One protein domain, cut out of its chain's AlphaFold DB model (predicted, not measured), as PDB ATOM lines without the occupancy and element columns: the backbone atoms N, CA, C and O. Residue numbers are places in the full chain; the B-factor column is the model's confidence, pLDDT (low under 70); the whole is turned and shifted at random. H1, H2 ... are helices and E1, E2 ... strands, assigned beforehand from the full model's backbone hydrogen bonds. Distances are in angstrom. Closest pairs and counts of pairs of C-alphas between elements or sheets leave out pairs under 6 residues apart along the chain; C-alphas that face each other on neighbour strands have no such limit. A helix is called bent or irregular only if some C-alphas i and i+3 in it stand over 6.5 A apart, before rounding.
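Overview. This is residues 119 to 203 of the 259 residues of an uncharacterized protein of Minicystis rosea (UniProt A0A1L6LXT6). Two helices of equal residue count, H2 and H3, lie side by side as a helical hairpin at the core; the short helix H1 packs on H2 on the side away from H3, and a small two-stranded hairpin, E1 and E2, lies over another side of the helix pair. A long loop, residues 129 to 146, swings far out from this body between H1 and H2. The printed part has 85 residues with three named helices and two named strands, in the order H1, H2, H3, E1, E2, and the sheet E1 - E2 is antiparallel. The class is mostly helix, though under half of the residues are in named elements. The whole is compact, with a radius of gyration of the C-alphas of 11.5 A and spans of 35 by 25 by 21 A.

Along the chain. Start at C-alpha 123, at (166.563, 266.499, 144.336), where H1 begins; it covers residues 123 to 128, 10.2 A from first to last C-alpha. H1 is neither bent nor irregular, but only just: C-alphas 124 and 127 are 6.0 A apart. Next find C-alpha 147 at (175.894, 266.630, 134.014), from which H2 runs to residue 160 over 19.6 A. H3, residues 166 to 179, measures 19.8 A. E1 is residues 192 to 194 and E2 residues 200 to 202, ending at C-alpha 202, (177.597, 281.252, 145.438).

Arrangement. Look first at the hairpin of H2 and H3: they touch, with the closest C-alphas those of Ala 155 and Ser 168 at 3.9 A. They run opposite ways at a shallow tilt of 22 degrees. H1 touches H2, the closest C-alphas being those of Ser 126 and Leu 154 at 4.3 A, and runs the opposite way at a steep tilt of 47 degrees. H1 and H3 are apart. For the strands, the closest C-alphas of H3 and E1 are those of Cys 176 and Cys 194, 5.4 A apart; those of H2 and E1 are Glu 156 and Leu 192, at 6.9 A. H2 and E2 are apart. In the hairpin of E1 and E2, check N 193 and O 201, 2.9 A apart and within hydrogen-bond range. Every O i to N i+4 pair is within hydrogen-bond range in H2 and H3; in H1 0 of 2 are, while 3 of 3 O i to N i+3 pairs are.

Size, cuts and confidence. The two C-alphas farthest apart are those of Gly 142 and Gly 162, at 36.0 A. The printed part has no cut. The links H1 to H2 and H3 to E1 are long, with 18 and 12 residues. Look for the low pLDDT values at residues 162 to 163, which are under 70; the mean of the printed part is 89.9.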
ATOM      1  N   GLY A 119     164.541 273.270 151.133       81.81
ATOM      2  CA  GLY A 119     165.353 272.279 150.427       81.81
ATOM      3  C   GLY A 119     165.535 272.593 148.939       81.81
ATOM      4  O   GLY A 119     165.236 273.692 148.476       81.81
ATOM      5  N   VAL A 120     166.071 271.623 148.198       86.38
ATOM      6  CA  VAL A 120     166.295 271.713 146.748       86.38
ATOM      7  C   VAL A 120     165.155 271.012 146.031       86.38
ATOM      8  O   VAL A 120     164.921 269.823 146.263       86.38
ATOM      9  N   ALA A 121     164.458 271.721 145.145       83.88
ATOM     10  CA  ALA A 121     163.437 271.077 144.328       83.88
ATOM     11  C   ALA A 121     164.085 270.135 143.306       83.88
ATOM     12  O   ALA A 121     165.173 270.403 142.793       83.88
ATOM     13  N   HIS A 122     163.380 269.054 142.977       85.25
ATOM     14  CA  HIS A 122     163.858 268.018 142.064       85.25
ATOM     15  C   HIS A 122     165.187 267.369 142.486       85.25
ATOM     16  O   HIS A 122     166.058 267.091 141.656       85.25
ATOM     17  N   ALA A 123     165.365 267.133 143.791       86.00
ATOM     18  CA  ALA A 123     166.563 266.499 144.336       86.00
ATOM     19  C   ALA A 123     166.856 265.121 143.705       86.00
ATOM     20  O   ALA A 123     168.015 264.714 143.660       86.00
ATOM     21  N   GLU A 124     165.855 264.427 143.153       87.38
ATOM     22  CA  GLU A 124     166.011 263.173 142.405       87.38
ATOM     23  C   GLU A 124     166.987 263.282 141.221       87.38
ATOM     24  O   GLU A 124     167.687 262.315 140.910       87.38
ATOM     25  N   ILE A 125     167.113 264.469 140.614       89.38
ATOM     26  CA  ILE A 125     168.026 264.726 139.491       89.38
ATOM     27  C   ILE A 125     169.494 264.588 139.929       89.38
ATOM     28  O   ILE A 125     170.348 264.235 139.117       89.38
ATOM     29  N   SER A 126     169.803 264.783 141.219       91.06
ATOM     30  CA  SER A 126     171.167 264.640 141.756       91.06
ATOM     31  C   SER A 126     171.791 263.269 141.480       91.06
ATOM     32  O   SER A 126     173.000 263.177 141.267       91.06
ATOM     33  N   SER A 127     170.967 262.218 141.402       89.38
ATOM     34  CA  SER A 127     171.400 260.847 141.108       89.38
ATOM     35  C   SER A 127     172.010 260.679 139.709       89.38
ATOM     36  O   SER A 127     172.744 259.721 139.463       89.38
ATOM     37  N   LEU A 128     171.748 261.620 138.797       89.12
ATOM     38  CA  LEU A 128     172.304 261.620 137.446       89.12
ATOM     39  C   LEU A 128     173.731 262.185 137.402       89.12
ATOM     40  O   LEU A 128     174.461 261.921 136.442       89.12
ATOM     41  N   CYS A 129     174.163 262.912 138.442       91.69
ATOM     42  CA  CYS A 129     175.519 263.439 138.515       91.69
ATOM     43  C   CYS A 129     176.536 262.299 138.610       91.69
ATOM     44  O   CYS A 129     176.546 261.508 139.553       91.69
ATOM     45  N   ALA A 130     177.449 262.237 137.645       87.81
ATOM     46  CA  ALA A 130     178.584 261.332 137.734       87.81
ATOM     47  C   ALA A 130     179.557 261.787 138.831       87.81
ATOM     48  O   ALA A 130     180.023 262.924 138.805       87.81
ATOM     49  N   GLU A 131     179.971 260.894 139.730       83.25
ATOM     50  CA  GLU A 131     181.022 261.225 140.707       83.25
ATOM     51  C   GLU A 131     182.378 261.512 140.039       83.25
ATOM     52  O   GLU A 131     183.195 262.280 140.553       83.25
ATOM     53  N   SER A 132     182.639 260.888 138.886       85.56
ATOM     54  CA  SER A 132     183.885 261.012 138.128       85.56
ATOM     55  C   SER A 132     183.702 260.616 136.654       85.56
ATOM     56  O   SER A 132     182.606 260.260 136.221       85.56
ATOM     57  N   GLY A 133     184.783 260.697 135.869       86.69
ATOM     58  CA  GLY A 133     184.799 260.316 134.454       86.69
ATOM     59  C   GLY A 133     184.536 261.477 133.485       86.69
ATOM     60  O   GLY A 133     184.488 262.639 133.915       86.69
ATOM     61  N   PRO A 134     184.405 261.184 132.175       88.06
ATOM     62  CA  PRO A 134     184.145 262.200 131.159       88.06
ATOM     63  C   PRO A 134     182.804 262.895 131.407       88.06
ATOM     64  O   PRO A 134     181.916 262.342 132.058       88.06
ATOM     65  N   CYS A 135     182.691 264.126 130.922       89.44
ATOM     66  CA  CYS A 135     181.444 264.882 130.934       89.44
ATOM     67  C   CYS A 135     180.503 264.395 129.820       89.44
ATOM     68  O   CYS A 135     180.973 263.805 128.845       89.44
ATOM     69  N   LYS A 136     179.203 264.679 129.956       82.44
ATOM     70  CA  LYS A 136     178.138 264.340 128.997       82.44
ATOM     71  C   LYS A 136     178.078 262.842 128.706       82.44
ATOM     72  O   LYS A 136     178.069 262.396 127.558       82.44
ATOM     73  N   ARG A 137     178.075 262.040 129.775       83.38
ATOM     74  CA  ARG A 137     177.868 260.590 129.649       83.38
ATOM     75  C   ARG A 137     176.525 260.327 128.974       83.38
ATOM     76  O   ARG A 137     175.562 261.045 129.220       83.38
ATOM     77  N   LYS A 138     176.461 259.275 128.166       86.06
ATOM     78  CA  LYS A 138     175.218 258.857 127.518       86.06
ATOM     79  C   LYS A 138     174.454 257.870 128.397       86.06
ATOM     80  O   LYS A 138     175.070 257.014 129.034       86.06
ATOM     81  N   ASN A 139     173.131 258.001 128.448       81.06
ATOM     82  CA  ASN A 139     172.246 257.021 129.074       81.06
ATOM     83  C   ASN A 139     172.118 255.755 128.191       81.06
ATOM     84  O   ASN A 139     172.708 255.669 127.112       81.06
ATOM     85  N   ALA A 140     171.339 254.763 128.638       85.06
ATOM     86  CA  ALA A 140     171.114 253.526 127.878       85.06
ATOM     87  C   ALA A 140     170.426 253.752 126.516       85.06
ATOM     88  O   ALA A 140     170.610 252.955 125.600       85.06
ATOM     89  N   SER A 141     169.672 254.844 126.376       87.44
ATOM     90  CA  SER A 141     169.011 255.265 125.136       87.44
ATOM     91  C   SER A 141     169.940 256.037 124.189       87.44
ATOM     92  O   SER A 141     169.566 256.309 123.052       87.44
ATOM     93  N   GLY A 142     171.163 256.365 124.623       86.31
ATOM     94  CA  GLY A 142     172.141 257.130 123.851       86.31
ATOM     95  C   GLY A 142     172.064 258.651 124.031       86.31
ATOM     96  O   GLY A 142     172.875 259.353 123.420       86.31
ATOM     97  N   ASP A 143     171.162 259.156 124.877       85.44
ATOM     98  CA  ASP A 143     171.015 260.590 125.145       85.44
ATOM     99  C   ASP A 143     172.090 261.076 126.115       85.44
ATOM    100  O   ASP A 143     172.414 260.398 127.095       85.44
ATOM    101  N   GLU A 144     172.632 262.268 125.868       85.81
ATOM    102  CA  GLU A 144     173.577 262.910 126.782       85.81
ATOM    103  C   GLU A 144     172.871 263.337 128.074       85.81
ATOM    104  O   GLU A 144     171.844 264.012 128.052       85.81
ATOM    105  N   LEU A 145     173.440 262.951 129.215       79.81
ATOM    106  CA  LEU A 145     172.988 263.407 130.523       79.81
ATOM    107  C   LEU A 145     173.398 264.870 130.745       79.81
ATOM    108  O   LEU A 145     174.531 265.261 130.445       79.81
ATOM    109  N   ASP A 146     172.499 265.654 131.343       82.19
ATOM    110  CA  ASP A 146     172.777 267.019 131.804       82.19
ATOM    111  C   ASP A 146     173.630 266.984 133.084       82.19
ATOM    112  O   ASP A 146     173.148 267.179 134.201       82.19
ATOM    113  N   ASP A 147     174.922 266.683 132.916       83.56
ATOM    114  CA  ASP A 147     175.894 266.630 134.014       83.56
ATOM    115  C   ASP A 147     175.990 267.975 134.757       83.56
ATOM    116  O   ASP A 147     176.252 267.988 135.958       83.56
ATOM    117  N   GLY A 148     175.792 269.103 134.062       87.94
ATOM    118  CA  GLY A 148     175.859 270.437 134.656       87.94
ATOM    119  C   GLY A 148     174.783 270.627 135.710       87.94
ATOM    120  O   GLY A 148     175.091 270.806 136.891       87.94
ATOM    121  N   TYR A 149     173.519 270.541 135.292       89.31
ATOM    122  CA  TYR A 149     172.401 270.750 136.203       89.31
ATOM    123  C   TYR A 149     172.317 269.637 137.253       89.31
ATOM    124  O   TYR A 149     172.150 269.928 138.435       89.31
ATOM    125  N   ALA A 150     172.519 268.369 136.874       92.25
ATOM    126  CA  ALA A 150     172.473 267.260 137.826       92.25
ATOM    127  C   ALA A 150     173.531 267.379 138.929       92.25
ATOM    128  O   ALA A 150     173.227 267.181 140.109       92.25
ATOM    129  N   CYS A 151     174.770 267.737 138.576       95.06
ATOM    130  CA  CYS A 151     175.815 267.937 139.575       95.06
ATOM    131  C   CYS A 151     175.611 269.203 140.406       95.06
ATOM    132  O   CYS A 151     175.999 269.215 141.576       95.06
ATOM    133  N   LEU A 152     174.961 270.236 139.862       95.31
ATOM    134  CA  LEU A 152     174.566 271.398 140.651       95.31
ATOM    135  C   LEU A 152     173.480 271.031 141.676       95.31
ATOM    136  O   LEU A 152     173.630 271.355 142.851       95.31
ATOM    137  N   THR A 153     172.458 270.264 141.279       94.50
ATOM    138  CA  THR A 153     171.428 269.737 142.191       94.50
ATOM    139  C   THR A 153     172.042 268.893 143.308       94.50
ATOM    140  O   THR A 153     171.694 269.078 144.473       94.50
ATOM    141  N   LEU A 154     172.989 267.999 142.986       94.50
ATOM    142  CA  LEU A 154     173.715 267.222 143.998       94.50
ATOM    143  C   LEU A 154     174.481 268.134 144.961       94.50
ATOM    144  O   LEU A 154     174.439 267.926 146.174       94.50
ATOM    145  N   ALA A 155     175.167 269.153 144.437       95.31
ATOM    146  CA  ALA A 155     175.941 270.068 145.263       95.31
ATOM    147  C   ALA A 155     175.082 270.792 146.307       95.31
ATOM    148  O   ALA A 155     175.512 270.994 147.445       95.31
ATOM    149  N   GLU A 156     173.869 271.151 145.911       94.38
ATOM    150  CA  GLU A 156     172.903 271.887 146.716       94.38
ATOM    151  C   GLU A 156     172.191 270.993 147.724       94.38
ATOM    152  O   GLU A 156     172.040 271.379 148.881       94.38
ATOM    153  N   ALA A 157     171.812 269.777 147.322       92.12
ATOM    154  CA  ALA A 157     171.216 268.792 148.221       92.12
ATOM    155  C   ALA A 157     172.186 268.423 149.356       92.12
ATOM    156  O   ALA A 157     171.804 268.342 150.523       92.12
ATOM    157  N   GLU A 158     173.474 268.294 149.036       92.44
ATOM    158  CA  GLU A 158     174.535 268.085 150.022       92.44
ATOM    159  C   GLU A 158     174.736 269.294 150.938       92.44
ATOM    160  O   GLU A 158     174.912 269.147 152.151       92.44
ATOM    161  N   LEU A 159     174.665 270.504 150.375       90.25
ATOM    162  CA  LEU A 159     174.657 271.734 151.163       90.25
ATOM    163  C   LEU A 159     173.423 271.782 152.090       90.25
ATOM    164  O   LEU A 159     173.509 272.355 153.181       90.25
ATOM    165  N   ALA A 160     172.324 271.119 151.699       85.88
ATOM    166  CA  ALA A 160     171.079 270.984 152.457       85.88
ATOM    167  C   ALA A 160     171.130 270.133 153.699       85.88
ATOM    168  O   ALA A 160     170.504 270.477 154.701       85.88
ATOM    169  N   GLY A 161     172.016 269.148 153.716       80.75
ATOM    170  CA  GLY A 161     172.354 268.412 154.930       80.75
ATOM    171  C   GLY A 161     173.086 269.239 156.000       80.75
ATOM    172  O   GLY A 161     173.554 268.669 156.985       80.75
ATOM    173  N   GLY A 162     173.247 270.559 155.826       68.75
ATOM    174  CA  GLY A 162     173.821 271.457 156.832       68.75
ATOM    175  C   GLY A 162     175.348 271.404 156.935       68.75
ATOM    176  O   GLY A 162     175.926 271.923 157.891       68.75
ATOM    177  N   LYS A 163     176.036 270.791 155.966       68.31
ATOM    178  CA  LYS A 163     177.502 270.735 155.918       68.31
ATOM    179  C   LYS A 163     177.979 271.116 154.522       68.31
ATOM    180  O   LYS A 163     177.535 270.541 153.538       68.31
ATOM    181  N   ARG A 164     178.961 272.027 154.428       77.19
ATOM    182  CA  ARG A 164     179.754 272.239 153.198       77.19
ATOM    183  C   ARG A 164     180.644 271.014 152.961       77.19
ATOM    184  O   ARG A 164     181.853 271.059 153.200       77.19
ATOM    185  N   SER A 165     180.018 269.905 152.577       88.19
ATOM    186  CA  SER A 165     180.662 268.609 152.424       88.19
ATOM    187  C   SER A 165     181.670 268.651 151.275       88.19
ATOM    188  O   SER A 165     181.591 269.473 150.356       88.19
ATOM    189  N   SER A 166     182.655 267.750 151.307       93.19
ATOM    190  CA  SER A 166     183.539 267.565 150.153       93.19
ATOM    191  C   SER A 166     182.763 267.113 148.914       93.19
ATOM    192  O   SER A 166     183.220 267.361 147.804       93.19
ATOM    193  N   ILE A 167     181.606 266.462 149.100       93.75
ATOM    194  CA  ILE A 167     180.722 266.042 148.009       93.75
ATOM    195  C   ILE A 167     180.135 267.286 147.341       93.75
ATOM    196  O   ILE A 167     180.338 267.450 146.143       93.75
ATOM    197  N   SER A 168     179.559 268.214 148.118       94.56
ATOM    198  CA  SER A 168     179.023 269.481 147.605       94.56
ATOM    199  C   SER A 168     180.049 270.245 146.762       94.56
ATOM    200  O   SER A 168     179.803 270.566 145.601       94.56
ATOM    201  N   LYS A 169     181.265 270.435 147.294       95.19
ATOM    202  CA  LYS A 169     182.345 271.143 146.584       95.19
ATOM    203  C   LYS A 169     182.770 270.445 145.288       95.19
ATOM    204  O   LYS A 169     182.982 271.114 144.280       95.19
ATOM    205  N   ARG A 170     182.922 269.114 145.305       95.56
ATOM    206  CA  ARG A 170     183.319 268.347 144.110       95.56
ATOM    207  C   ARG A 170     182.221 268.346 143.049       95.56
ATOM    208  O   ARG A 170     182.536 268.526 141.879       95.56
ATOM    209  N   ALA A 171     180.966 268.173 143.457       95.69
ATOM    210  CA  ALA A 171     179.816 268.200 142.562       95.69
ATOM    211  C   ALA A 171     179.660 269.583 141.912       95.69
ATOM    212  O   ALA A 171     179.547 269.675 140.694       95.69
ATOM    213  N   HIS A 172     179.797 270.665 142.688       96.56
ATOM    214  CA  HIS A 172     179.746 272.033 142.167       96.56
ATOM    215  C   HIS A 172     180.877 272.319 141.173       96.56
ATOM    216  O   HIS A 172     180.633 272.810 140.073       96.56
ATOM    217  N   ALA A 173     182.112 271.941 141.513       96.38
ATOM    218  CA  ALA A 173     183.242 272.069 140.597       96.38
ATOM    219  C   ALA A 173     183.016 271.268 139.303       96.38
ATOM    220  O   ALA A 173     183.305 271.756 138.211       96.38
ATOM    221  N   ARG A 174     182.459 270.054 139.408       95.38
ATOM    222  CA  ARG A 174     182.136 269.225 138.245       95.38
ATOM    223  C   ARG A 174     181.035 269.842 137.387       95.38
ATOM    224  O   ARG A 174     181.198 269.840 136.173       95.38
ATOM    225  N   ALA A 175     179.981 270.396 137.984       95.81
ATOM    226  CA  ALA A 175     178.931 271.104 137.255       95.81
ATOM    227  C   ALA A 175     179.536 272.208 136.374       95.81
ATOM    228  O   ALA A 175     179.330 272.222 135.161       95.81
ATOM    229  N   CYS A 176     180.395 273.052 136.959       96.62
ATOM    230  CA  CYS A 176     181.046 274.138 136.226       96.62
ATOM    231  C   CYS A 176     182.072 273.654 135.202       96.62
ATOM    232  O   CYS A 176     182.306 274.331 134.208       96.62
ATOM    233  N   LYS A 177     182.696 272.496 135.412       95.56
ATOM    234  CA  LYS A 177     183.612 271.910 134.432       95.56
ATOM    235  C   LYS A 177     182.876 271.286 133.245       95.56
ATOM    236  O   LYS A 177     183.309 271.440 132.107       95.56
ATOM    237  N   CYS A 178     181.809 270.536 133.512       93.75
ATOM    238  CA  CYS A 178     181.142 269.711 132.509       93.75
ATOM    239  C   CYS A 178     180.125 270.477 131.672       93.75
ATOM    240  O   CYS A 178     180.064 270.258 130.463       93.75
ATOM    241  N   ASP A 179     179.354 271.366 132.295       93.25
ATOM    242  CA  ASP A 179     178.429 272.235 131.581       93.25
ATOM    243  C   ASP A 179     178.117 273.488 132.411       93.25
ATOM    244  O   ASP A 179     177.057 273.632 133.024       93.25
ATOM    245  N   ALA A 180     179.067 274.429 132.427       93.06
ATOM    246  CA  ALA A 180     178.874 275.720 133.084       93.06
ATOM    247  C   ALA A 180     177.642 276.468 132.564       93.06
ATOM    248  O   ALA A 180     177.043 277.239 133.309       93.06
ATOM    249  N   THR A 181     177.270 276.250 131.299       91.94
ATOM    250  CA  THR A 181     176.143 276.912 130.645       91.94
ATOM    251  C   THR A 181     174.823 276.460 131.265       91.94
ATOM    252  O   THR A 181     174.009 277.313 131.624       91.94
ATOM    253  N   ARG A 182     174.645 275.151 131.480       90.12
ATOM    254  CA  ARG A 182     173.485 274.562 132.175       90.12
ATOM    255  C   ARG A 182     173.488 274.782 133.694       90.12
ATOM    256  O   ARG A 182     172.514 274.453 134.359       90.12
ATOM    257  N   ALA A 183     174.542 275.385 134.240       90.38
ATOM    258  CA  ALA A 183     174.690 275.685 135.663       90.38
ATOM    259  C   ALA A 183     174.797 277.198 135.967       90.38
ATOM    260  O   ALA A 183     175.275 277.584 137.029       90.38
ATOM    261  N   GLN A 184     174.383 278.087 135.051       91.56
ATOM    262  CA  GLN A 184     174.512 279.551 135.229       91.56
ATOM    263  C   GLN A 184     173.587 280.148 136.304       91.56
ATOM    264  O   GLN A 184     173.900 281.209 136.858       91.56
ATOM    265  N   ILE A 185     172.469 279.477 136.573       92.06
ATOM    266  CA  ILE A 185     171.409 279.847 137.517       92.06
ATOM    267  C   ILE A 185     171.348 278.742 138.579       92.06
ATOM    268  O   ILE A 185     171.500 277.574 138.208       92.06
ATOM    269  N   PRO A 186     171.144 279.054 139.872       90.50
ATOM    270  CA  PRO A 186     170.952 278.018 140.866       90.50
ATOM    271  C   PRO A 186     169.680 277.222 140.596       90.50
ATOM    272  O   PRO A 186     168.689 277.711 140.043       90.50
ATOM    273  N   VAL A 187     169.699 275.976 141.045       90.38
ATOM    274  CA  VAL A 187     168.500 275.139 141.099       90.38
ATOM    275  C   VAL A 187     167.441 275.796 141.999       90.38
ATOM    276  O   VAL A 187     167.762 276.646 142.830       90.38
ATOM    277  N   MET A 188     166.166 275.426 141.862       86.06
ATOM    278  CA  MET A 188     165.119 275.976 142.739       86.06
ATOM    279  C   MET A 188     165.403 275.630 144.210       86.06
ATOM    280  O   MET A 188     165.591 274.457 144.543       86.06
ATOM    281  N   GLY A 189     165.440 276.651 145.074       84.25
ATOM    282  CA  GLY A 189     165.850 276.533 146.484       84.25
ATOM    283  C   GLY A 189     167.371 276.452 146.708       84.25
ATOM    284  O   GLY A 189     167.825 276.195 147.828       84.25
ATOM    285  N   GLY A 190     168.157 276.640 145.643       90.38
ATOM    286  CA  GLY A 190     169.616 276.652 145.637       90.38
ATOM    287  C   GLY A 190     170.233 278.055 145.668       90.38
ATOM    288  O   GLY A 190     169.559 279.075 145.537       90.38
ATOM    289  N   VAL A 191     171.551 278.094 145.850       94.31
ATOM    290  CA  VAL A 191     172.404 279.289 145.939       94.31
ATOM    291  C   VAL A 191     173.717 279.167 145.146       94.31
ATOM    292  O   VAL A 191     174.451 280.134 145.013       94.31
ATOM    293  N   LEU A 192     174.064 277.995 144.633       95.75
ATOM    294  CA  LEU A 192     175.272 277.677 143.885       95.75
ATOM    295  C   LEU A 192     175.003 277.813 142.384       95.75
ATOM    296  O   LEU A 192     173.952 277.421 141.890       95.75
ATOM    297  N   ALA A 193     175.971 278.339 141.639       96.50
ATOM    298  CA  ALA A 193     175.928 278.429 140.179       96.50
ATOM    299  C   ALA A 193     177.346 278.483 139.587       96.50
ATOM    300  O   ALA A 193     178.340 278.375 140.308       96.50
ATOM    301  N   CYS A 194     177.459 278.680 138.277       96.69
ATOM    302  CA  CYS A 194     178.720 278.804 137.555       96.69
ATOM    303  C   CYS A 194     178.785 280.123 136.771       96.69
ATOM    304  O   CYS A 194     177.854 280.487 136.050       96.69
ATOM    305  N   ASP A 195     179.922 280.819 136.854       94.56
ATOM    306  CA  ASP A 195     180.231 282.016 136.047       94.56
ATOM    307  C   ASP A 195     181.140 281.716 134.846       94.56
ATOM    308  O   ASP A 195     181.820 282.582 134.292       94.56
ATOM    309  N   GLY A 196     181.133 280.456 134.425       94.44
ATOM    310  CA  GLY A 196     181.888 279.938 133.298       94.44
ATOM    311  C   GLY A 196     182.570 278.614 133.634       94.44
ATOM    312  O   GLY A 196     182.432 278.115 134.759       94.44
ATOM    313  N   PRO A 197     183.299 278.045 132.660       95.94
ATOM    314  CA  PRO A 197     184.073 276.830 132.863       95.94
ATOM    315  C   PRO A 197     184.996 276.960 134.074       95.94
ATOM    316  O   PRO A 197     185.704 277.960 134.201       95.94
ATOM    317  N   ASP A 198     184.935 275.978 134.973       96.00
ATOM    318  CA  ASP A 198     185.751 275.901 136.194       96.00
ATOM    319  C   ASP A 198     185.606 277.105 137.157       96.00
ATOM    320  O   ASP A 198     186.476 277.350 137.995       96.00
ATOM    321  N   LYS A 199     184.496 277.857 137.077       97.31
ATOM    322  CA  LYS A 199     184.212 279.026 137.934       97.31
ATOM    323  C   LYS A 199     182.967 278.821 138.811       97.31
ATOM    324  O   LYS A 199     181.914 279.385 138.500       97.31
ATOM    325  N   PRO A 200     183.063 278.029 139.895       96.94
ATOM    326  CA  PRO A 200     181.981 277.881 140.863       96.94
ATOM    327  C   PRO A 200     181.754 279.177 141.644       96.94
ATOM    328  O   PRO A 200     182.706 279.806 142.107       96.94
ATOM    329  N   VAL A 201     180.489 279.554 141.820       96.31
ATOM    330  CA  VAL A 201     180.074 280.745 142.571       96.31
ATOM    331  C   VAL A 201     178.883 280.450 143.481       96.31
ATOM    332  O   VAL A 201     178.071 279.573 143.197       96.31
ATOM    333  N   GLU A 202     178.781 281.195 144.577       95.38
ATOM    334  CA  GLU A 202     177.597 281.252 145.438       95.38
ATOM    335  C   GLU A 202     176.854 282.557 145.114       95.38
ATOM    336  O   GLU A 202     177.329 283.651 145.429       95.38
ATOM    337  N   ARG A 203     175.730 282.440 144.404       94.56
ATOM    338  CA  ARG A 203     174.877 283.543 143.950       94.56
ATOM    339  C   ARG A 203     174.285 284.293 145.133       94.56
ATOM    340  O   ARG A 203     173.995 283.722 146.182       94.56
TER     341      ARG A 203